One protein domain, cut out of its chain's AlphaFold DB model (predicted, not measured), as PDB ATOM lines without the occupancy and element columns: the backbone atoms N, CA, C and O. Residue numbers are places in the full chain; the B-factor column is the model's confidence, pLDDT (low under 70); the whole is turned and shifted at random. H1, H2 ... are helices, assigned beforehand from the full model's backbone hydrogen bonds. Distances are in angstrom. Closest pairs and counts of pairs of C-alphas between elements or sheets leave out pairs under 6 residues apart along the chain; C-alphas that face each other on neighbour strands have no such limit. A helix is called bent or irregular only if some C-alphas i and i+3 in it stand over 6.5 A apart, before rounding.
ATOM      1  N   ASP A  39       6.286  26.935 -12.305       85.12
ATOM      2  CA  ASP A  39       6.935  27.976 -11.507       85.12
ATOM      3  C   ASP A  39       7.363  27.493 -10.105       85.12
ATOM      4  O   ASP A  39       7.541  28.282  -9.179       85.12
ATOM      5  N   VAL A  40       7.596  26.184  -9.961       86.44
ATOM      6  CA  VAL A  40       8.045  25.505  -8.730       86.44
ATOM      7  C   VAL A  40       9.276  26.184  -8.118       86.44
ATOM      8  O   VAL A  40       9.372  26.309  -6.900       86.44
ATOM      9  N   GLU A  41      10.204  26.661  -8.955       84.81
ATOM     10  CA  GLU A  41      11.443  27.336  -8.530       84.81
ATOM     11  C   GLU A  41      11.213  28.675  -7.809       84.81
ATOM     12  O   GLU A  41      12.122  29.185  -7.151       84.81
ATOM     13  N   THR A  42      10.020  29.265  -7.919       87.19
ATOM     14  CA  THR A  42       9.622  30.440  -7.130       87.19
ATOM     15  C   THR A  42       9.419  30.027  -5.673       87.19
ATOM     16  O   THR A  42      10.079  30.548  -4.775       87.19
ATOM     17  N   PHE A  43       8.599  28.999  -5.446       90.00
ATOM     18  CA  PHE A  43       8.292  28.465  -4.116       90.00
ATOM     19  C   PHE A  43       9.468  27.696  -3.503       90.00
ATOM     20  O   PHE A  43       9.669  27.721  -2.291       90.00
ATOM     21  N   ALA A  44      10.321  27.087  -4.332       84.62
ATOM     22  CA  ALA A  44      11.536  26.407  -3.889       84.62
ATOM     23  C   ALA A  44      12.627  27.351  -3.335       84.62
ATOM     24  O   ALA A  44      13.666  26.873  -2.881       84.62
ATOM     25  N   LYS A  45      12.405  28.674  -3.327       87.81
ATOM     26  CA  LYS A  45      13.258  29.659  -2.635       87.81
ATOM     27  C   LYS A  45      12.760  30.016  -1.233       87.81
ATOM     28  O   LYS A  45      13.522  30.584  -0.455       87.81
ATOM     29  N   ILE A  46      11.514  29.681  -0.894       90.81
ATOM     30  CA  ILE A  46      10.935  29.939   0.430       90.81
ATOM     31  C   ILE A  46      11.644  29.045   1.451       90.81
ATOM     32  O   ILE A  46      11.746  27.833   1.250       90.81
ATOM     33  N   LYS A  47      12.132  29.631   2.551       90.12
ATOM     34  CA  LYS A  47      12.564  28.867   3.727       90.12
ATOM     35  C   LYS A  47      11.345  28.610   4.607       90.12
ATOM     36  O   LYS A  47      10.716  29.560   5.061       90.12
ATOM     37  N   PHE A  48      11.021  27.345   4.838       92.25
ATOM     38  CA  PHE A  48       9.905  26.946   5.687       92.25
ATOM     39  C   PHE A  48      10.362  26.775   7.140       92.25
ATOM     40  O   PHE A  48      11.415  26.206   7.422       92.25
ATOM     41  N   SER A  49       9.550  27.273   8.064       90.19
ATOM     42  CA  SER A  49       9.724  27.143   9.511       90.19
ATOM     43  C   SER A  49       8.356  26.983  10.167       90.19
ATOM     44  O   SER A  49       7.346  27.451   9.634       90.19
ATOM     45  N   ARG A  50       8.327  26.297  11.313       89.50
ATOM     46  CA  ARG A  50       7.153  26.226  12.189       89.50
ATOM     47  C   ARG A  50       7.587  26.166  13.649       89.50
ATOM     48  O   ARG A  50       7.538  25.118  14.284       89.50
ATOM     49  N   GLN A  51       8.047  27.284  14.189       86.62
ATOM     50  CA  GLN A  51       8.188  27.456  15.636       86.62
ATOM     51  C   GLN A  51       6.801  27.551  16.290       86.62
ATOM     52  O   GLN A  51       5.823  27.917  15.634       86.62
ATOM     53  N   THR A  52       6.697  27.270  17.590       78.25
ATOM     54  CA  THR A  52       5.416  27.350  18.316       78.25
ATOM     55  C   THR A  52       4.784  28.743  18.196       78.25
ATOM     56  O   THR A  52       3.583  28.876  17.970       78.25
ATOM     57  N   GLU A  53       5.601  29.791  18.274       79.19
ATOM     58  CA  GLU A  53       5.183  31.187  18.144       79.19
ATOM     59  C   GLU A  53       4.715  31.553  16.730       79.19
ATOM     60  O   GLU A  53       3.789  32.351  16.570       79.19
ATOM     61  N   GLU A  54       5.329  30.957  15.704       84.56
ATOM     62  CA  GLU A  54       4.900  31.105  14.312       84.56
ATOM     63  C   GLU A  54       3.558  30.408  14.080       84.56
ATOM     64  O   GLU A  54       2.684  30.981  13.430       84.56
ATOM     65  N   ALA A  55       3.363  29.222  14.665       83.94
ATOM     66  CA  ALA A  55       2.112  28.478  14.580       83.94
ATOM     67  C   ALA A  55       0.953  29.241  15.240       83.94
ATOM     68  O   ALA A  55      -0.063  29.486  14.589       83.94
ATOM     69  N   PHE A  56       1.120  29.719  16.479       82.94
ATOM     70  CA  PHE A  56       0.105  30.552  17.142       82.94
ATOM     71  C   PHE A  56      -0.225  31.828  16.349       82.94
ATOM     72  O   PHE A  56      -1.397  32.199  16.250       82.94
ATOM     73  N   ARG A  57       0.776  32.481  15.739       81.56
ATOM     74  CA  ARG A  57       0.562  33.647  14.864       81.56
ATOM     75  C   ARG A  57      -0.231  33.278  13.606       81.56
ATOM     76  O   ARG A  57      -1.189  33.967  13.280       81.56
ATOM     77  N   ALA A  58       0.146  32.212  12.903       82.19
ATOM     78  CA  ALA A  58      -0.482  31.832  11.636       82.19
ATOM     79  C   ALA A  58      -1.933  31.355  11.810       82.19
ATOM     80  O   ALA A  58      -2.796  31.717  11.019       82.19
ATOM     81  N   VAL A  59      -2.229  30.615  12.883       82.38
ATOM     82  CA  VAL A  59      -3.590  30.139  13.218       82.38
ATOM     83  C   VAL A  59      -4.550  31.291  13.561       82.38
ATOM     84  O   VAL A  59      -5.769  31.144  13.458       82.38
ATOM     85  N   THR A  60      -4.014  32.446  13.966       79.38
ATOM     86  CA  THR A  60      -4.800  33.602  14.440       79.38
ATOM     87  C   THR A  60      -4.743  34.818  13.522       79.38
ATOM     88  O   THR A  60      -5.467  35.785  13.754       79.38
ATOM     89  N   ALA A  61      -3.953  34.753  12.448       76.62
ATOM     90  CA  ALA A  61      -3.924  35.764  11.406       76.62
ATOM     91  C   ALA A  61      -5.297  35.911  10.725       76.62
ATOM     92  O   ALA A  61      -6.014  34.936  10.481       76.62
ATOM     93  N   VAL A  62      -5.654  37.150  10.384       69.19
ATOM     94  CA  VAL A  62      -6.768  37.415   9.468       69.19
ATOM     95  C   VAL A  62      -6.345  36.938   8.071       69.19
ATOM     96  O   VAL A  62      -5.225  37.253   7.667       69.19
ATOM     97  N   PRO A  63      -7.189  36.193   7.330       67.00
ATOM     98  CA  PRO A  63      -6.896  35.840   5.947       67.00
ATOM     99  C   PRO A  63      -6.703  37.103   5.103       67.00
ATOM    100  O   PRO A  63      -7.625  37.903   4.962       67.00
ATOM    101  N   ASP A  64      -5.504  37.277   4.559       72.31
ATOM    102  CA  ASP A  64      -5.207  38.341   3.609       72.31
ATOM    103  C   ASP A  64      -5.552  37.847   2.200       72.31
ATOM    104  O   ASP A  64      -4.816  37.065   1.600       72.31
ATOM    105  N   GLU A  65      -6.698  38.291   1.680       67.94
ATOM    106  CA  GLU A  65      -7.165  37.971   0.323       67.94
ATOM    107  C   GLU A  65      -6.273  38.578  -0.780       67.94
ATOM    108  O   GLU A  65      -6.434  38.240  -1.952       67.94
ATOM    109  N   THR A  66      -5.334  39.461  -0.419       72.75
ATOM    110  CA  THR A  66      -4.360  40.084  -1.328       72.75
ATOM    111  C   THR A  66      -2.947  39.508  -1.205       72.75
ATOM    112  O   THR A  66      -2.074  39.884  -1.991       72.75
ATOM    113  N   ALA A  67      -2.715  38.584  -0.265       77.69
ATOM    114  CA  ALA A  67      -1.419  37.938  -0.092       77.69
ATOM    115  C   ALA A  67      -1.041  37.102  -1.319       77.69
ATOM    116  O   ALA A  67      -1.855  36.368  -1.883       77.69
ATOM    117  N   ASP A  68       0.233  37.173  -1.704       85.75
ATOM    118  CA  ASP A  68       0.763  36.324  -2.759       85.75
ATOM    119  C   ASP A  68       0.831  34.853  -2.309       85.75
ATOM    120  O   ASP A  68       0.909  34.526  -1.119       85.75
ATOM    121  N   GLU A  69       0.851  33.939  -3.275       85.88
ATOM    122  CA  GLU A  69       0.819  32.500  -3.008       85.88
ATOM    123  C   GLU A  69       2.017  31.996  -2.186       85.88
ATOM    124  O   GLU A  69       1.894  30.990  -1.490       85.88
ATOM    125  N   SER A  70       3.168  32.681  -2.217       86.00
ATOM    126  CA  SER A  70       4.338  32.329  -1.393       86.00
ATOM    127  C   SER A  70       4.044  32.580   0.084       86.00
ATOM    128  O   SER A  70       4.359  31.749   0.941       86.00
ATOM    129  N   THR A  71       3.406  33.717   0.371       85.69
ATOM    130  CA  THR A  71       2.963  34.113   1.710       85.69
ATOM    131  C   THR A  71       1.845  33.194   2.211       85.69
ATOM    132  O   THR A  71       1.896  32.737   3.355       85.69
ATOM    133  N   LEU A  72       0.884  32.837   1.348       86.56
ATOM    134  CA  LEU A  72      -0.171  31.866   1.673       86.56
ATOM    135  C   LEU A  72       0.398  30.471   1.974       86.56
ATOM    136  O   LEU A  72       0.063  29.890   3.007       86.56
ATOM    137  N   LEU A  73       1.318  29.962   1.146       90.00
ATOM    138  CA  LEU A  73       1.956  28.660   1.352       90.00
ATOM    139  C   LEU A  73       2.727  28.598   2.680       90.00
ATOM    140  O   LEU A  73       2.605  27.620   3.419       90.00
ATOM    141  N   LEU A  74       3.492  29.645   3.011       89.81
ATOM    142  CA  LEU A  74       4.191  29.733   4.295       89.81
ATOM    143  C   LEU A  74       3.205  29.788   5.477       89.81
ATOM    144  O   LEU A  74       3.429  29.124   6.489       89.81
ATOM    145  N   SER A  75       2.098  30.522   5.336       85.94
ATOM    146  CA  SER A  75       1.037  30.602   6.347       85.94
ATOM    147  C   SER A  75       0.357  29.248   6.592       85.94
ATOM    148  O   SER A  75       0.146  28.858   7.745       85.94
ATOM    149  N   TRP A  76       0.080  28.468   5.540       91.69
ATOM    150  CA  TRP A  76      -0.460  27.110   5.681       91.69
ATOM    151  C   TRP A  76       0.524  26.161   6.372       91.69
ATOM    152  O   TRP A  76       0.106  25.384   7.229       91.69
ATOM    153  N   VAL A  77       1.827  26.256   6.077       91.62
ATOM    154  CA  VAL A  77       2.855  25.457   6.772       91.62
ATOM    155  C   VAL A  77       2.928  25.832   8.252       91.62
ATOM    156  O   VAL A  77       2.923  24.947   9.105       91.62
ATOM    157  N   GLN A  78       2.937  27.126   8.581       89.75
ATOM    158  CA  GLN A  78       2.997  27.582   9.972       89.75
ATOM    159  C   GLN A  78       1.737  27.189  10.757       89.75
ATOM    160  O   GLN A  78       1.839  26.647  11.858       89.75
ATOM    161  N   SER A  79       0.548  27.372  10.180       83.94
ATOM    162  CA  SER A  79      -0.718  26.988  10.823       83.94
ATOM    163  C   SER A  79      -0.929  25.473  10.930       83.94
ATOM    164  O   SER A  79      -1.669  25.027  11.801       83.94
ATOM    165  N   GLY A  80      -0.243  24.663  10.117       88.12
ATOM    166  CA  GLY A  80      -0.485  23.221  10.021       88.12
ATOM    167  C   GLY A  80      -1.691  22.873   9.146       88.12
ATOM    168  O   GLY A  80      -2.317  21.830   9.324       88.12
ATOM    169  N   ASN A  81      -2.041  23.732   8.185       89.69
ATOM    170  CA  ASN A  81      -3.109  23.460   7.229       89.69
ATOM    171  C   ASN A  81      -2.611  22.569   6.075       89.69
ATOM    172  O   ASN A  81      -2.550  22.961   4.907       89.69
ATOM    173  N   TRP A  82      -2.246  21.334   6.426       93.56
ATOM    174  CA  TRP A  82      -1.686  20.325   5.520       93.56
ATOM    175  C   TRP A  82      -2.624  19.971   4.353       93.56
ATOM    176  O   TRP A  82      -2.166  19.556   3.289       93.56
ATOM    177  N   LYS A  83      -3.935  20.194   4.515       90.31
ATOM    178  CA  LYS A  83      -4.938  19.992   3.464       90.31
ATOM    179  C   LYS A  83      -4.833  21.035   2.347       90.31
ATOM    180  O   LYS A  83      -4.823  20.654   1.183       90.31
ATOM    181  N   GLU A  84      -4.728  22.323   2.669       90.19
ATOM    182  CA  GLU A  84      -4.567  23.352   1.626       90.19
ATOM    183  C   GLU A  84      -3.188  23.244   0.955       90.19
ATOM    184  O   GLU A  84      -3.080  23.404  -0.258       90.19
ATOM    185  N   ILE A  85      -2.152  22.825   1.697       93.44
ATOM    186  CA  ILE A  85      -0.853  22.446   1.110       93.44
ATOM    187  C   ILE A  85      -1.026  21.313   0.088       93.44
ATOM    188  O   ILE A  85      -0.476  21.398  -1.007       93.44
ATOM    189  N   HIS A  86      -1.808  20.274   0.392       93.50
ATOM    190  CA  HIS A  86      -2.076  19.179  -0.545       93.50
ATOM    191  C   HIS A  86      -2.744  19.658  -1.844       93.50
ATOM    192  O   HIS A  86      -2.293  19.310  -2.938       93.50
ATOM    193  N   GLU A  87      -3.795  20.477  -1.739       92.38
ATOM    194  CA  GLU A  87      -4.505  21.013  -2.908       92.38
ATOM    195  C   GLU A  87      -3.671  22.036  -3.695       92.38
ATOM    196  O   GLU A  87      -3.790  22.109  -4.917       92.38
ATOM    197  N   PHE A  88      -2.765  22.768  -3.040       91.38
ATOM    198  CA  PHE A  88      -1.783  23.624  -3.706       91.38
ATOM    199  C   PHE A  88      -0.739  22.806  -4.480       91.38
ATOM    200  O   PHE A  88      -0.502  23.039  -5.665       91.38
ATOM    201  N   LEU A  89      -0.147  21.787  -3.846       92.44
ATOM    202  CA  LEU A  89       0.891  20.945  -4.452       92.44
ATOM    203  C   LEU A  89       0.393  20.146  -5.669       92.44
ATOM    204  O   LEU A  89       1.188  19.847  -6.560       92.44
ATOM    205  N   LYS A  90      -0.910  19.838  -5.743       92.75
ATOM    206  CA  LYS A  90      -1.560  19.204  -6.909       92.75
ATOM    207  C   LYS A  90      -1.585  20.059  -8.179       92.75
ATOM    208  O   LYS A  90      -1.800  19.506  -9.254       92.75
ATOM    209  N   GLN A  91      -1.414  21.377  -8.078       90.00
ATOM    210  CA  GLN A  91      -1.512  22.289  -9.230       90.00
ATOM    211  C   GLN A  91      -0.254  22.266 -10.116       90.00
ATOM    212  O   GLN A  91      -0.280  22.719 -11.263       90.00
ATOM    213  N   PHE A  92       0.852  21.743  -9.585       88.44
ATOM    214  CA  PHE A  92       2.133  21.615 -10.275       88.44
ATOM    215  C   PHE A  92       2.244  20.304 -11.049       88.44
ATOM    216  O   PHE A  92       1.509  19.345 -10.821       88.44
ATOM    217  N   GLU A  93       3.221  20.243 -11.953       87.31
ATOM    218  CA  GLU A  93       3.629  18.968 -12.545       87.31
ATOM    219  C   GLU A  93       4.035  17.966 -11.444       87.31
ATOM    220  O   GLU A  93       4.575  18.395 -10.419       87.31
ATOM    221  N   PRO A  94       3.801  16.646 -11.606       82.69
ATOM    222  CA  PRO A  94       3.946  15.683 -10.510       82.69
ATOM    223  C   PRO A  94       5.311  15.716  -9.812       82.69
ATOM    224  O   PRO A  94       5.382  15.643  -8.587       82.69
ATOM    225  N   GLU A  95       6.391  15.885 -10.580       85.75
ATOM    226  CA  GLU A  95       7.745  16.032 -10.038       85.75
ATOM    227  C   GLU A  95       7.961  17.407  -9.385       85.75
ATOM    228  O   GLU A  95       8.629  17.510  -8.361       85.75
ATOM    229  N   GLY A  96       7.345  18.464  -9.912       87.88
ATOM    230  CA  GLY A  96       7.367  19.808  -9.340       87.88
ATOM    231  C   GLY A  96       6.726  19.877  -7.953       87.88
ATOM    232  O   GLY A  96       7.368  20.292  -6.985       87.88
ATOM    233  N   GLY A  97       5.490  19.388  -7.831       89.88
ATOM    234  CA  GLY A  97       4.789  19.296  -6.548       89.88
ATOM    235  C   GLY A  97       5.522  18.386  -5.554       89.88
ATOM    236  O   GLY A  97       5.661  18.725  -4.379       89.88
ATOM    237  N   ARG A  98       6.084  17.261  -6.022       91.38
ATOM    238  CA  ARG A  98       6.914  16.368  -5.198       91.38
ATOM    239  C   ARG A  98       8.190  17.046  -4.697       91.38
ATOM    240  O   ARG A  98       8.509  16.930  -3.514       91.38
ATOM    241  N   ARG A  99       8.913  17.773  -5.555       92.44
ATOM    242  CA  ARG A  99      10.119  18.529  -5.174       92.44
ATOM    243  C   ARG A  99       9.815  19.566  -4.095       92.44
ATOM    244  O   ARG A  99      10.569  19.659  -3.127       92.44
ATOM    245  N   LEU A 100       8.710  20.301  -4.226       93.06
ATOM    246  CA  LEU A 100       8.298  21.288  -3.226       93.06
ATOM    247  C   LEU A 100       7.885  20.621  -1.901       93.06
ATOM    248  O   LEU A 100       8.292  21.082  -0.838       93.06
ATOM    249  N   HIS A 101       7.194  19.478  -1.953       95.94
ATOM    250  CA  HIS A 101       6.886  18.666  -0.770       95.94
ATOM    251  C   HIS A 101       8.147  18.166  -0.037       95.94
ATOM    252  O   HIS A 101       8.257  18.311   1.182       95.94
ATOM    253  N   ILE A 102       9.125  17.616  -0.773       93.19
ATOM    254  CA  ILE A 102      10.430  17.203  -0.224       93.19
ATOM    255  C   ILE A 102      11.120  18.393   0.451       93.19
ATOM    256  O   ILE A 102      11.651  18.238   1.552       93.19
ATOM    257  N   LYS A 103      11.078  19.580  -0.172       93.94
ATOM    258  CA  LYS A 103      11.650  20.796   0.410       93.94
ATOM    259  C   LYS A 103      10.980  21.164   1.735       93.94
ATOM    260  O   LYS A 103      11.695  21.343   2.712       93.94
ATOM    261  N   ILE A 104       9.645  21.223   1.794       95.12
ATOM    262  CA  ILE A 104       8.904  21.530   3.033       95.12
ATOM    263  C   ILE A 104       9.294  20.547   4.148       95.12
ATOM    264  O   ILE A 104       9.638  20.972   5.248       95.12
ATOM    265  N   CYS A 105       9.328  19.241   3.855       93.00
ATOM    266  CA  CYS A 105       9.739  18.228   4.831       93.00
ATOM    267  C   CYS A 105      11.180  18.448   5.327       93.00
ATOM    268  O   CYS A 105      11.440  18.394   6.528       93.00
ATOM    269  N   SER A 106      12.117  18.694   4.404       90.19
ATOM    270  CA  SER A 106      13.538  18.903   4.708       90.19
ATOM    271  C   SER A 106      13.771  20.166   5.539       90.19
ATOM    272  O   SER A 106      14.421  20.099   6.581       90.19
ATOM    273  N   ASP A 107      13.219  21.301   5.107       91.62
ATOM    274  CA  ASP A 107      13.305  22.585   5.804       91.62
ATOM    275  C   ASP A 107      12.789  22.476   7.247       91.62
ATOM    276  O   ASP A 107      13.471  22.911   8.169       91.62
ATOM    277  N   LEU A 108      11.625  21.843   7.454       92.31
ATOM    278  CA  LEU A 108      11.049  21.663   8.789       92.31
ATOM    279  C   LEU A 108      11.876  20.704   9.659       92.31
ATOM    280  O   LEU A 108      12.058  20.970  10.850       92.31
ATOM    281  N   SER A 109      12.375  19.603   9.085       86.75
ATOM    282  CA  SER A 109      13.191  18.594   9.783       86.75
ATOM    283  C   SER A 109      14.514  19.157  10.294       86.75
ATOM    284  O   SER A 109      14.926  18.858  11.415       86.75
ATOM    285  N   TYR A 110      15.185  19.954   9.465       81.25
ATOM    286  CA  TYR A 110      16.494  20.538   9.754       81.25
ATOM    287  C   TYR A 110      16.384  22.021  10.141       81.25
ATOM    288  O   TYR A 110      17.320  22.792   9.951       81.25
ATOM    289  N   ALA A 111      15.229  22.435  10.672       79.50
ATOM    290  CA  ALA A 111      15.047  23.771  11.213       79.50
ATOM    291  C   ALA A 111      15.811  23.942  12.533       79.50
ATOM    292  O   ALA A 111      15.825  23.060  13.398       79.50
ATOM    293  N   ASN A 112      16.371  25.133  12.710       70.94
ATOM    294  CA  ASN A 112      17.021  25.578  13.929       70.94
ATOM    295  C   ASN A 112      16.652  27.055  14.188       70.94
ATOM    296  O   ASN A 112      16.988  27.910  13.360       70.94
ATOM    297  N   PRO A 113      15.954  27.378  15.296       75.94
ATOM    298  CA  PRO A 113      15.337  26.460  16.262       75.94
ATOM    299  C   PRO A 113      14.412  25.403  15.635       75.94
ATOM    300  O   PRO A 113      13.819  25.632  14.582       75.94
ATOM    301  N   LYS A 114      14.311  24.240  16.290       79.88
ATOM    302  CA  LYS A 114      13.554  23.074  15.799       79.88
ATOM    303  C   LYS A 114      12.078  23.391  15.580       79.88
ATOM    304  O   LYS A 114      11.463  24.058  16.408       79.88
ATOM    305  N   SER A 115      11.510  22.838  14.509       85.38
ATOM    306  CA  SER A 115      10.076  22.935  14.232       85.38
ATOM    307  C   SER A 115       9.250  22.217  15.300       85.38
ATOM    308  O   SER A 115       9.525  21.065  15.646       85.38
ATOM    309  N   THR A 116       8.200  22.879  15.770       84.06
ATOM    310  CA  THR A 116       7.168  22.313  16.634       84.06
ATOM    311  C   THR A 116       6.165  21.568  15.760       84.06
ATOM    312  O   THR A 116       5.388  22.175  15.021       84.06
ATOM    313  N   MET A 117       6.185  20.239  15.844       87.31
ATOM    314  CA  MET A 117       5.263  19.342  15.144       87.31
ATOM    315  C   MET A 117       4.593  18.426  16.161       87.31
ATOM    316  O   MET A 117       5.276  17.813  16.979       87.31
ATOM    317  N   LEU A 118       3.270  18.310  16.093       86.31
ATOM    318  CA  LEU A 118       2.529  17.270  16.799       86.31
ATOM    319  C   LEU A 118       2.626  15.962  15.989       86.31
ATOM    320  O   LEU A 118       2.806  16.026  14.770       86.31
ATOM    321  N   PRO A 119       2.476  14.765  16.584       87.00
ATOM    322  CA  PRO A 119       2.588  13.520  15.820       87.00
ATOM    323  C   PRO A 119       1.597  13.453  14.647       87.00
ATOM    324  O   PRO A 119       1.965  13.021  13.555       87.00
ATOM    325  N   GLN A 120       0.377  13.978  14.822       88.31
ATOM    326  CA  GLN A 120      -0.603  14.083  13.741       88.31
ATOM    327  C   GLN A 120      -0.226  15.108  12.656       88.31
ATOM    328  O   GLN A 120      -0.600  14.898  11.506       88.31
ATOM    329  N   ASP A 121       0.553  16.156  12.967       90.06
ATOM    330  CA  ASP A 121       1.084  17.071  11.943       90.06
ATOM    331  C   ASP A 121       2.058  16.337  11.016       90.06
ATOM    332  O   ASP A 121       2.063  16.578   9.814       90.06
ATOM    333  N   VAL A 122       2.872  15.418  11.547       92.56
ATOM    334  CA  VAL A 122       3.839  14.656  10.737       92.56
ATOM    335  C   VAL A 122       3.125  13.666   9.813       92.56
ATOM    336  O   VAL A 122       3.498  13.534   8.646       92.56
ATOM    337  N   ILE A 123       2.066  13.013  10.301       93.31
ATOM    338  CA  ILE A 123       1.215  12.139   9.480       93.31
ATOM    339  C   ILE A 123       0.455  12.944   8.415       93.31
ATOM    340  O   ILE A 123       0.423  12.542   7.255       93.31
ATOM    341  N   ALA A 124      -0.112  14.096   8.777       92.38
ATOM    342  CA  ALA A 124      -0.840  14.953   7.845       92.38
ATOM    343  C   ALA A 124       0.082  15.610   6.799       92.38
ATOM    344  O   ALA A 124      -0.299  15.702   5.633       92.38
ATOM    345  N   LEU A 125       1.310  15.990   7.172       94.88
ATOM    346  CA  LEU A 125       2.350  16.430   6.240       94.88
ATOM    347  C   LEU A 125       2.724  15.307   5.264       94.88
ATOM    348  O   LEU A 125       2.791  15.555   4.069       94.88
ATOM    349  N   ALA A 126       2.902  14.069   5.735       94.44
ATOM    350  CA  ALA A 126       3.153  12.927   4.854       94.44
ATOM    351  C   ALA A 126       1.994  12.698   3.861       94.44
ATOM    352  O   ALA A 126       2.225  12.501   2.666       94.44
ATOM    353  N   ASP A 127       0.750  12.781   4.342       94.38
ATOM    354  CA  ASP A 127      -0.468  12.673   3.532       94.38
ATOM    355  C   ASP A 127      -0.644  13.827   2.528       94.38
ATOM    356  O   ASP A 127      -1.253  13.624   1.474       94.38
ATOM    357  N   ALA A 128      -0.074  15.006   2.802       94.75
ATOM    358  CA  ALA A 128      -0.127  16.162   1.909       94.75
ATOM    359  C   ALA A 128       0.675  15.977   0.608       94.75
ATOM    360  O   ALA A 128       0.461  16.718  -0.355       94.75
ATOM    361  N   SER A 129       1.549  14.967   0.521       93.38
ATOM    362  CA  SER A 129       2.308  14.658  -0.696       93.38
ATOM    363  C   SER A 129       1.381  14.446  -1.911       93.38
ATOM    364  O   SER A 129       0.448  13.635  -1.840       93.38
ATOM    365  N   PRO A 130       1.612  15.119  -3.060       90.69
ATOM    366  CA  PRO A 130       0.760  14.986  -4.247       90.69
ATOM    367  C   PRO A 130       0.911  13.615  -4.932       90.69
ATOM    368  O   PRO A 130      -0.030  13.132  -5.561       90.69
ATOM    369  N   SER A 131       2.050  12.941  -4.742       90.25
ATOM    370  CA  SER A 131       2.307  11.555  -5.163       90.25
ATOM    371  C   SER A 131       2.570  10.639  -3.964       90.25
ATOM    372  O   SER A 131       2.685  11.115  -2.833       90.25
ATOM    373  N   GLU A 132       2.744   9.334  -4.210       91.12
ATOM    374  CA  GLU A 132       3.349   8.433  -3.218       91.12
ATOM    375  C   GLU A 132       4.712   8.962  -2.736       91.12
ATOM    376  O   GLU A 132       5.373   9.756  -3.420       91.12
ATOM    377  N   LEU A 133       5.088   8.551  -1.523       91.06
ATOM    378  CA  LEU A 133       6.300   8.986  -0.836       91.06
ATOM    379  C   LEU A 133       7.529   8.236  -1.357       91.06
ATOM    380  O   LEU A 133       7.484   7.030  -1.591       91.06
ATOM    381  N   GLU A 134       8.652   8.943  -1.467       86.56
ATOM    382  CA  GLU A 134       9.934   8.385  -1.891       86.56
ATOM    383  C   GLU A 134      10.963   8.439  -0.750       86.56
ATOM    384  O   GLU A 134      10.755   9.029   0.314       86.56
ATOM    385  N   GLU A 135      12.126   7.834  -0.982       79.25
ATOM    386  CA  GLU A 135      13.219   7.737  -0.009       79.25
ATOM    387  C   GLU A 135      13.770   9.104   0.445       79.25
ATOM    388  O   GLU A 135      14.324   9.218   1.537       79.25
ATOM    389  N   ARG A 136      13.554  10.168  -0.342       84.50
ATOM    390  CA  ARG A 136      13.937  11.544   0.014       84.50
ATOM    391  C   ARG A 136      13.055  12.162   1.104       84.50
ATOM    392  O   ARG A 136      13.560  12.966   1.880       84.50
ATOM    393  N   GLN A 137      11.774  11.795   1.196       91.25
ATOM    394  CA  GLN A 137      10.900  12.233   2.294       91.25
ATOM    395  C   GLN A 137      11.146  11.444   3.588       91.25
ATOM    396  O   GLN A 137      10.884  11.964   4.672       91.25
ATOM    397  N   LEU A 138      11.651  10.207   3.488       85.88
ATOM    398  CA  LEU A 138      11.775   9.282   4.616       85.88
ATOM    399  C   LEU A 138      12.586   9.867   5.781       85.88
ATOM    400  O   LEU A 138      12.081   9.920   6.900       85.88
ATOM    401  N   GLY A 139      13.822  10.309   5.535       83.75
ATOM    402  CA  GLY A 139      14.701  10.854   6.578       83.75
ATOM    403  C   GLY A 139      14.084  12.056   7.313       83.75
ATOM    404  O   GLY A 139      13.953  12.001   8.539       83.75
ATOM    405  N   PRO A 140      13.633  13.098   6.588       89.81
ATOM    406  CA  PRO A 140      12.951  14.244   7.181       89.81
ATOM    407  C   PRO A 140      11.694  13.893   7.990       89.81
ATOM    408  O   PRO A 140      11.575  14.319   9.137       89.81
ATOM    409  N   LEU A 141      10.779  13.078   7.447       92.12
ATOM    410  CA  LEU A 141       9.558  12.672   8.160       92.12
ATOM    411  C   LEU A 141       9.872  11.828   9.406       92.12
ATOM    412  O   LEU A 141       9.234  12.005  10.440       92.12
ATOM    413  N   SER A 142      10.887  10.962   9.334       87.50
ATOM    414  CA  SER A 142      11.353  10.164  10.476       87.50
ATOM    415  C   SER A 142      11.873  11.044  11.610       87.50
ATOM    416  O   SER A 142      11.496  10.854  12.762       87.50
ATOM    417  N   ASN A 143      12.710  12.037  11.294       86.38
ATOM    418  CA  ASN A 143      13.261  12.960  12.286       86.38
ATOM    419  C   ASN A 143      12.179  13.872  12.889       86.38
ATOM    420  O   ASN A 143      12.175  14.098  14.097       86.38
ATOM    421  N   LEU A 144      11.219  14.343  12.086       88.69
ATOM    422  CA  LEU A 144      10.065  15.086  12.598       88.69
ATOM    423  C   LEU A 144       9.206  14.232  13.540       88.69
ATOM    424  O   LEU A 144       8.870  14.695  14.630       88.69
ATOM    425  N   LEU A 145       8.908  12.978  13.175       91.06
ATOM    426  CA  LEU A 145       8.155  12.071  14.046       91.06
ATOM    427  C   LEU A 145       8.927  11.781  15.338       91.06
ATOM    428  O   LEU A 145       8.350  11.892  16.416       91.06
ATOM    429  N   LYS A 146      10.236  11.504  15.242       85.62
ATOM    430  CA  LYS A 146      11.135  11.296  16.387       85.62
ATOM    431  C   LYS A 146      11.037  12.426  17.406       85.62
ATOM    432  O   LYS A 146      10.967  12.179  18.604       85.62
ATOM    433  N   LEU A 147      11.064  13.672  16.931       83.94
ATOM    434  CA  LEU A 147      10.977  14.852  17.787       83.94
ATOM    435  C   LEU A 147       9.582  14.997  18.407       83.94
ATOM    436  O   LEU A 147       9.495  15.316  19.590       83.94
ATOM    437  N   ALA A 148       8.523  14.708  17.645       84.12
ATOM    438  CA  ALA A 148       7.136  14.793  18.098       84.12
ATOM    439  C   ALA A 148       6.755  13.735  19.156       84.12
ATOM    440  O   ALA A 148       5.917  14.007  20.011       84.12
ATOM    441  N   VAL A 149       7.366  12.541  19.124       82.25
ATOM    442  CA  VAL A 149       7.067  11.430  20.059       82.25
ATOM    443  C   VAL A 149       8.112  11.234  21.162       82.25
ATOM    444  O   VAL A 149       7.930  10.373  22.015       82.25
ATOM    445  N   LYS A 150       9.197  12.022  21.180       79.06
ATOM    446  CA  LYS A 150      10.405  11.778  21.997       79.06
ATOM    447  C   LYS A 150      10.151  11.489  23.485       79.06
ATOM    448  O   LYS A 150      10.857  10.673  24.069       79.06
ATOM    449  N   ASP A 151       9.214  12.209  24.098       68.25
ATOM    450  CA  ASP A 151       8.874  12.086  25.523       68.25
ATOM    451  C   ASP A 151       7.554  11.300  25.743       68.25
ATOM    452  O   ASP A 151       6.946  11.404  26.808       68.25
ATOM    453  N   SER A 152       7.077  10.536  24.748       70.50
ATOM    454  CA  SER A 152       5.878   9.693  24.868       70.50
ATOM    455  C   SER A 152       6.200   8.304  25.423       70.50
ATOM    456  O   SER A 152       7.175   7.668  25.030       70.50
ATOM    457  N   GLU A 153       5.331   7.792  26.298       63.59
ATOM    458  CA  GLU A 153       5.384   6.404  26.791       63.59
ATOM    459  C   GLU A 153       4.383   5.472  26.086       63.59
ATOM    460  O   GLU A 153       4.383   4.264  26.340       63.59
ATOM    461  N   SER A 154       3.547   6.025  25.197       70.69
ATOM    462  CA  SER A 154       2.627   5.277  24.341       70.69
ATOM    463  C   SER A 154       2.663   5.764  22.900       70.69
ATOM    464  O   SER A 154       2.681   6.964  22.619       70.69
ATOM    465  N   HIS A 155       2.570   4.806  21.984       80.38
ATOM    466  CA  HIS A 155       2.346   5.044  20.563       80.38
ATOM    467  C   HIS A 155       1.049   4.379  20.080       80.38
ATOM    468  O   HIS A 155       0.736   4.455  18.897       80.38
ATOM    469  N   ASN A 156       0.271   3.738  20.961       79.75
ATOM    470  CA  ASN A 156      -0.777   2.789  20.570       79.75
ATOM    471  C   ASN A 156      -1.834   3.389  19.633       79.75
ATOM    472  O   ASN A 156      -2.189   2.763  18.635       79.75
ATOM    473  N   GLU A 157      -2.278   4.624  19.868       80.88
ATOM    474  CA  GLU A 157      -3.243   5.272  18.974       80.88
ATOM    475  C   GLU A 157      -2.631   5.704  17.625       80.88
ATOM    476  O   GLU A 157      -3.283   5.573  16.587       80.88
ATOM    477  N   LEU A 158      -1.363   6.142  17.614       86.31
ATOM    478  CA  LEU A 158      -0.602   6.426  16.388       86.31
ATOM    479  C   LEU A 158      -0.457   5.149  15.543       86.31
ATOM    480  O   LEU A 158      -0.692   5.166  14.335       86.31
ATOM    481  N   LEU A 159      -0.145   4.017  16.180       87.25
ATOM    482  CA  LEU A 159      -0.097   2.714  15.517       87.25
ATOM    483  C   LEU A 159      -1.482   2.281  15.035       87.25
ATOM    484  O   LEU A 159      -1.601   1.802  13.914       87.25
ATOM    485  N   ALA A 160      -2.545   2.492  15.813       84.75
ATOM    486  CA  ALA A 160      -3.917   2.187  15.402       84.75
ATOM    487  C   ALA A 160      -4.393   3.059  14.221       84.75
ATOM    488  O   ALA A 160      -5.182   2.606  13.387       84.75
ATOM    489  N   GLN A 161      -3.917   4.302  14.108       87.38
ATOM    490  CA  GLN A 161      -4.113   5.134  12.920       87.38
ATOM    491  C   GLN A 161      -3.352   4.561  11.715       87.38
ATOM    492  O   GLN A 161      -3.956   4.348  10.667       87.38
ATOM    493  N   LEU A 162      -2.068   4.226  11.869       90.00
ATOM    494  CA  LEU A 162      -1.258   3.635  10.798       90.00
ATOM    495  C   LEU A 162      -1.754   2.236  10.374       90.00
ATOM    496  O   LEU A 162      -1.711   1.905   9.193       90.00
ATOM    497  N   HIS A 163      -2.285   1.420  11.285       87.00
ATOM    498  CA  HIS A 163      -2.875   0.117  10.962       87.00
ATOM    499  C   HIS A 163      -4.187   0.253  10.176       87.00
ATOM    500  O   HIS A 163      -4.407  -0.518   9.243       87.00
ATOM    501  N   ARG A 164      -5.031   1.250  10.490       89.88
ATOM    502  CA  ARG A 164      -6.186   1.614   9.643       89.88
ATOM    503  C   ARG A 164      -5.741   2.153   8.281       89.88
ATOM    504  O   ARG A 164      -6.375   1.856   7.272       89.88
ATOM    505  N   GLY A 165      -4.629   2.881   8.262       89.12
ATOM    506  CA  GLY A 165      -4.054   3.509   7.082       89.12
ATOM    507  C   GLY A 165      -4.519   4.946   6.880       89.12
ATOM    508  O   GLY A 165      -5.576   5.364   7.354       89.12
ATOM    509  N   THR A 166      -3.690   5.697   6.167       91.62
ATOM    510  CA  THR A 166      -3.881   7.106   5.811       91.62
ATOM    511  C   THR A 166      -3.780   7.263   4.286       91.62
ATOM    512  O   THR A 166      -3.694   6.263   3.561       91.62
ATOM    513  N   ASN A 167      -3.788   8.488   3.751       90.00
ATOM    514  CA  ASN A 167      -3.666   8.682   2.302       90.00
ATOM    515  C   ASN A 167      -2.318   8.191   1.748       90.00
ATOM    516  O   ASN A 167      -2.275   7.787   0.585       90.00
ATOM    517  N   ARG A 168      -1.236   8.211   2.543       92.44
ATOM    518  CA  ARG A 168       0.127   7.837   2.113       92.44
ATOM    519  C   ARG A 168       0.851   6.824   3.005       92.44
ATOM    520  O   ARG A 168       1.904   6.339   2.599       92.44
ATOM    521  N   LEU A 169       0.328   6.476   4.184       92.06
ATOM    522  CA  LEU A 169       1.011   5.602   5.147       92.06
ATOM    523  C   LEU A 169       0.119   4.457   5.644       92.06
ATOM    524  O   LEU A 169      -1.075   4.623   5.880       92.06
ATOM    525  N   GLY A 170       0.725   3.287   5.859       91.88
ATOM    526  CA  GLY A 170       0.078   2.161   6.532       91.88
ATOM    527  C   GLY A 170      -1.053   1.485   5.743       91.88
ATOM    528  O   GLY A 170      -0.999   1.373   4.519       91.88
ATOM    529  N   GLY A 171      -2.070   1.001   6.462       90.62
ATOM    530  CA  GLY A 171      -3.259   0.350   5.901       90.62
ATOM    531  C   GLY A 171      -3.004  -1.054   5.344       90.62
ATOM    532  O   GLY A 171      -2.133  -1.779   5.818       90.62
ATOM    533  N   ALA A 172      -3.780  -1.459   4.334       87.69
ATOM    534  CA  ALA A 172      -3.631  -2.761   3.671       87.69
ATOM    535  C   ALA A 172      -2.603  -2.758   2.521       87.69
ATOM    536  O   ALA A 172      -2.140  -3.823   2.109       87.69
ATOM    537  N   ASP A 173      -2.217  -1.589   2.012       90.88
ATOM    538  CA  ASP A 173      -1.226  -1.468   0.942       90.88
ATOM    539  C   ASP A 173       0.171  -1.915   1.422       90.88
ATOM    540  O   ASP A 173       0.523  -1.742   2.590       90.88
ATOM    541  N   ALA A 174       0.950  -2.573   0.561       84.88
ATOM    542  CA  ALA A 174       2.241  -3.142   0.954       84.88
ATOM    543  C   ALA A 174       3.351  -2.082   1.044       84.88
ATOM    544  O   ALA A 174       4.139  -2.097   1.994       84.88
ATOM    545  N   ASP A 175       3.391  -1.142   0.100       85.44
ATOM    546  CA  ASP A 175       4.439  -0.128   0.019       85.44
ATOM    547  C   ASP A 175       4.202   0.993   1.035       85.44
ATOM    548  O   ASP A 175       5.141   1.420   1.711       85.44
ATOM    549  N   ARG A 176       2.944   1.393   1.266       91.44
ATOM    550  CA  ARG A 176       2.584   2.351   2.326       91.44
ATOM    551  C   ARG A 176       2.790   1.784   3.728       91.44
ATOM    552  O   ARG A 176       3.257   2.515   4.606       91.44
ATOM    553  N   ARG A 177       2.520   0.490   3.959       88.38
ATOM    554  CA  ARG A 177       2.919  -0.194   5.209       88.38
ATOM    555  C   ARG A 177       4.428  -0.185   5.390       88.38
ATOM    556  O   ARG A 177       4.900   0.183   6.462       88.38
ATOM    557  N   ARG A 178       5.187  -0.523   4.344       84.31
ATOM    558  CA  ARG A 178       6.651  -0.491   4.383       84.31
ATOM    559  C   ARG A 178       7.184   0.919   4.646       84.31
ATOM    560  O   ARG A 178       8.120   1.064   5.425       84.31
ATOM    561  N   MET A 179       6.589   1.957   4.057       88.12
ATOM    562  CA  MET A 179       6.971   3.348   4.315       88.12
ATOM    563  C   MET A 179       6.686   3.751   5.769       88.12
ATOM    564  O   MET A 179       7.574   4.289   6.427       88.12
ATOM    565  N   ALA A 180       5.510   3.411   6.306       91.19
ATOM    566  CA  ALA A 180       5.190   3.621   7.720       91.19
ATOM    567  C   ALA A 180       6.187   2.902   8.647       91.19
ATOM    568  O   ALA A 180       6.707   3.515   9.577       91.19
ATOM    569  N   ALA A 181       6.536   1.645   8.346       86.69
ATOM    570  CA  ALA A 181       7.547   0.885   9.081       86.69
ATOM    571  C   ALA A 181       8.912   1.596   9.095       86.69
ATOM    572  O   ALA A 181       9.553   1.694  10.139       86.69
ATOM    573  N   ARG A 182       9.354   2.119   7.941       86.06
ATOM    574  CA  ARG A 182      10.630   2.843   7.820       86.06
ATOM    575  C   ARG A 182      10.611   4.173   8.578       86.06
ATOM    576  O   ARG A 182      11.603   4.484   9.228       86.06
ATOM    577  N   ILE A 183       9.503   4.922   8.540       89.00
ATOM    578  CA  ILE A 183       9.352   6.184   9.288       89.00
ATOM    579  C   ILE A 183       9.361   5.927  10.803       89.00
ATOM    580  O   ILE A 183      10.091   6.602  11.524       89.00
ATOM    581  N   LEU A 184       8.625   4.917  11.282       88.56
ATOM    582  CA  LEU A 184       8.650   4.495  12.690       88.56
ATOM    583  C   LEU A 184      10.067   4.091  13.128       88.56
ATOM    584  O   LEU A 184      10.541   4.526  14.173       88.56
ATOM    585  N   ALA A 185      10.785   3.322  12.305       80.62
ATOM    586  CA  ALA A 185      12.147   2.894  12.614       80.62
ATOM    587  C   ALA A 185      13.155   4.051  12.635       80.62
ATOM    588  O   ALA A 185      13.998   4.103  13.527       80.62
ATOM    589  N   GLY A 186      13.058   4.998  11.697       81.06
ATOM    590  CA  GLY A 186      13.857   6.224  11.722       81.06
ATOM    591  C   GLY A 186      13.487   7.159  12.884       81.06
ATOM    592  O   GLY A 186      14.312   7.974  13.297       81.06
ATOM    593  N   ALA A 187      12.282   7.009  13.442       82.94
ATOM    594  CA  ALA A 187      11.843   7.646  14.679       82.94
ATOM    595  C   ALA A 187      12.257   6.890  15.961       82.94
ATOM    596  O   ALA A 187      11.822   7.263  17.045       82.94
ATOM    597  N   GLU A 188      13.107   5.860  15.845       82.44
ATOM    598  CA  GLU A 188      13.582   4.977  16.930       82.44
ATOM    599  C   GLU A 188      12.501   4.068  17.555       82.44
ATOM    600  O   GLU A 188      12.765   3.327  18.503       82.44
ATOM    601  N   LEU A 189      11.308   4.010  16.949       80.62
ATOM    602  CA  LEU A 189      10.200   3.125  17.327       80.62
ATOM    603  C   LEU A 189      10.358   1.740  16.674       80.62
ATOM    604  O   LEU A 189       9.582   1.321  15.812       80.62
ATOM    605  N   HIS A 190      11.446   1.041  17.010       78.44
ATOM    606  CA  HIS A 190      11.842  -0.198  16.326       78.44
ATOM    607  C   HIS A 190      10.930  -1.398  16.619       78.44
ATOM    608  O   HIS A 190      10.767  -2.260  15.753       78.44
ATOM    609  N   ALA A 191      10.353  -1.490  17.822       74.56
ATOM    610  CA  ALA A 191       9.446  -2.584  18.177       74.56
ATOM    611  C   ALA A 191       8.116  -2.443  17.421       74.56
ATOM    612  O   ALA A 191       7.588  -3.408  16.871       74.56
ATOM    613  N   GLU A 192       7.644  -1.208  17.317       81.50
ATOM    614  CA  GLU A 192       6.486  -0.777  16.557       81.50
ATOM    615  C   GLU A 192       6.703  -0.964  15.049       81.50
ATOM    616  O   GLU A 192       5.873  -1.557  14.368       81.50
ATOM    617  N   ALA A 193       7.856  -0.557  14.511       82.62
ATOM    618  CA  ALA A 193       8.193  -0.749  13.098       82.62
ATOM    619  C   ALA A 193       8.168  -2.227  12.660       82.62
ATOM    620  O   ALA A 193       7.818  -2.533  11.515       82.62
ATOM    621  N   LYS A 194       8.493  -3.162  13.565       78.44
ATOM    622  CA  LYS A 194       8.391  -4.606  13.299       78.44
ATOM    623  C   LYS A 194       6.944  -5.062  13.072       78.44
ATOM    624  O   LYS A 194       6.746  -5.962  12.258       78.44
ATOM    625  N   THR A 195       5.931  -4.426  13.676       83.25
ATOM    626  CA  THR A 195       4.510  -4.768  13.424       83.25
ATOM    627  C   THR A 195       4.053  -4.400  12.005       83.25
ATOM    628  O   THR A 195       3.093  -4.978  11.497       83.25
ATOM    629  N   PHE A 196       4.786  -3.507  11.330       82.69
ATOM    630  CA  PHE A 196       4.595  -3.133   9.924       82.69
ATOM    631  C   PHE A 196       5.579  -3.835   8.960       82.69
ATOM    632  O   PHE A 196       5.565  -3.558   7.761       82.69
ATOM    633  N   GLY A 197       6.389  -4.787   9.449       72.25
ATOM    634  CA  GLY A 197       7.176  -5.710   8.617       72.25
ATOM    635  C   GLY A 197       8.621  -5.300   8.300       72.25
ATOM    636  O   GLY A 197       9.164  -5.756   7.292       72.25
TER     637      GLY A 197
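AT A GLANCE: This is residues 39 to 197 of the 774 residues of an uncharacterized protein of Planctomycetia bacterium (UniProt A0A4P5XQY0). Begin at residue 39 and you will see helices stacked pair after pair along the longest axis, H4 with H5, then H6 with H7, then H8 with H9, the last pair loosely joined. H1, H2 and H3 make one end of this stack, with H2 crossing near the last residues of H3, and H10 folds back along H9 at the other. The printed part has 159 residues with ten named helices, H1 to H10 in chain order, and no named strand; the class is all helix. The whole is compact, with a radius of gyration of the C-alphas of 15.4 A and spans of 48 by 33 by 24 A.

IN THESE COORDINATES: Find C-alpha 40 at (8.045, 25.505, -8.730), where H1, residues 40 to 43, begins. H2 follows at residues 52 to 60, H3 at 69 to 79, 15.0 A long, and H4 at 82 to 89. From C-alpha 94 at (3.946, 15.683, -10.510), H5 runs 22.5 A to residue 109. Next come H6, residues 119 to 127, and H7, residues 135 to 149, 21.3 A long; H7 is irregular, but only just, with C-alphas 136 and 139 6.6 A apart. H8 takes residues 156 to 164, H9 174 to 186, 18.4 A long, and H10 190 to 195, ending at C-alpha 195 at (4.510, -4.768, 13.424).

HOW THE PARTS SIT: H1 touches H5 with H5's residues 96 to 100 alone, the closest C-alphas being those of Val 40 and Gly 96, 5.8 A. H2 touches H3 at a steep tilt of 66 degrees, closest at Ala 55 and Gln 78, C-alphas 4.8 A apart. H3 and H4 form a helical hairpin at 23 degrees, closest at the C-alphas of Trp 76 and Ile 85, 6.5 A. H4 touches H6 at a shallow tilt of 21 degrees, the same way; their closest C-alphas, of Trp 82 and Leu 125, are 5.7 A apart. H6 and H7 form another hairpin at 18 degrees, with C-alphas of Pro 119 and Ala 148 closest, 5.2 A. H7 touches H9 at a steep tilt of 54 degrees, closest at the C-alphas of Ser 142 and Ile 183, 4.6 A. H8 and H9 are close but not clearly touching, while H2 and H10 are apart. In H2, H3, H4, H5, H6, H8 and H9 every O i to N i+4 pair is within hydrogen-bond range; H7 has 9 of 11, H10 1 of 2, and H1 is too short for such a pair.

THE WHOLE: Look at Thr 66 and Ala 191 for the two C-alphas farthest apart, 48.9 A. The printed part has no cut and no long link. Mean pLDDT of the printed part is 86.1; residues 62 to 63, 65, 151 and 153 are under 70.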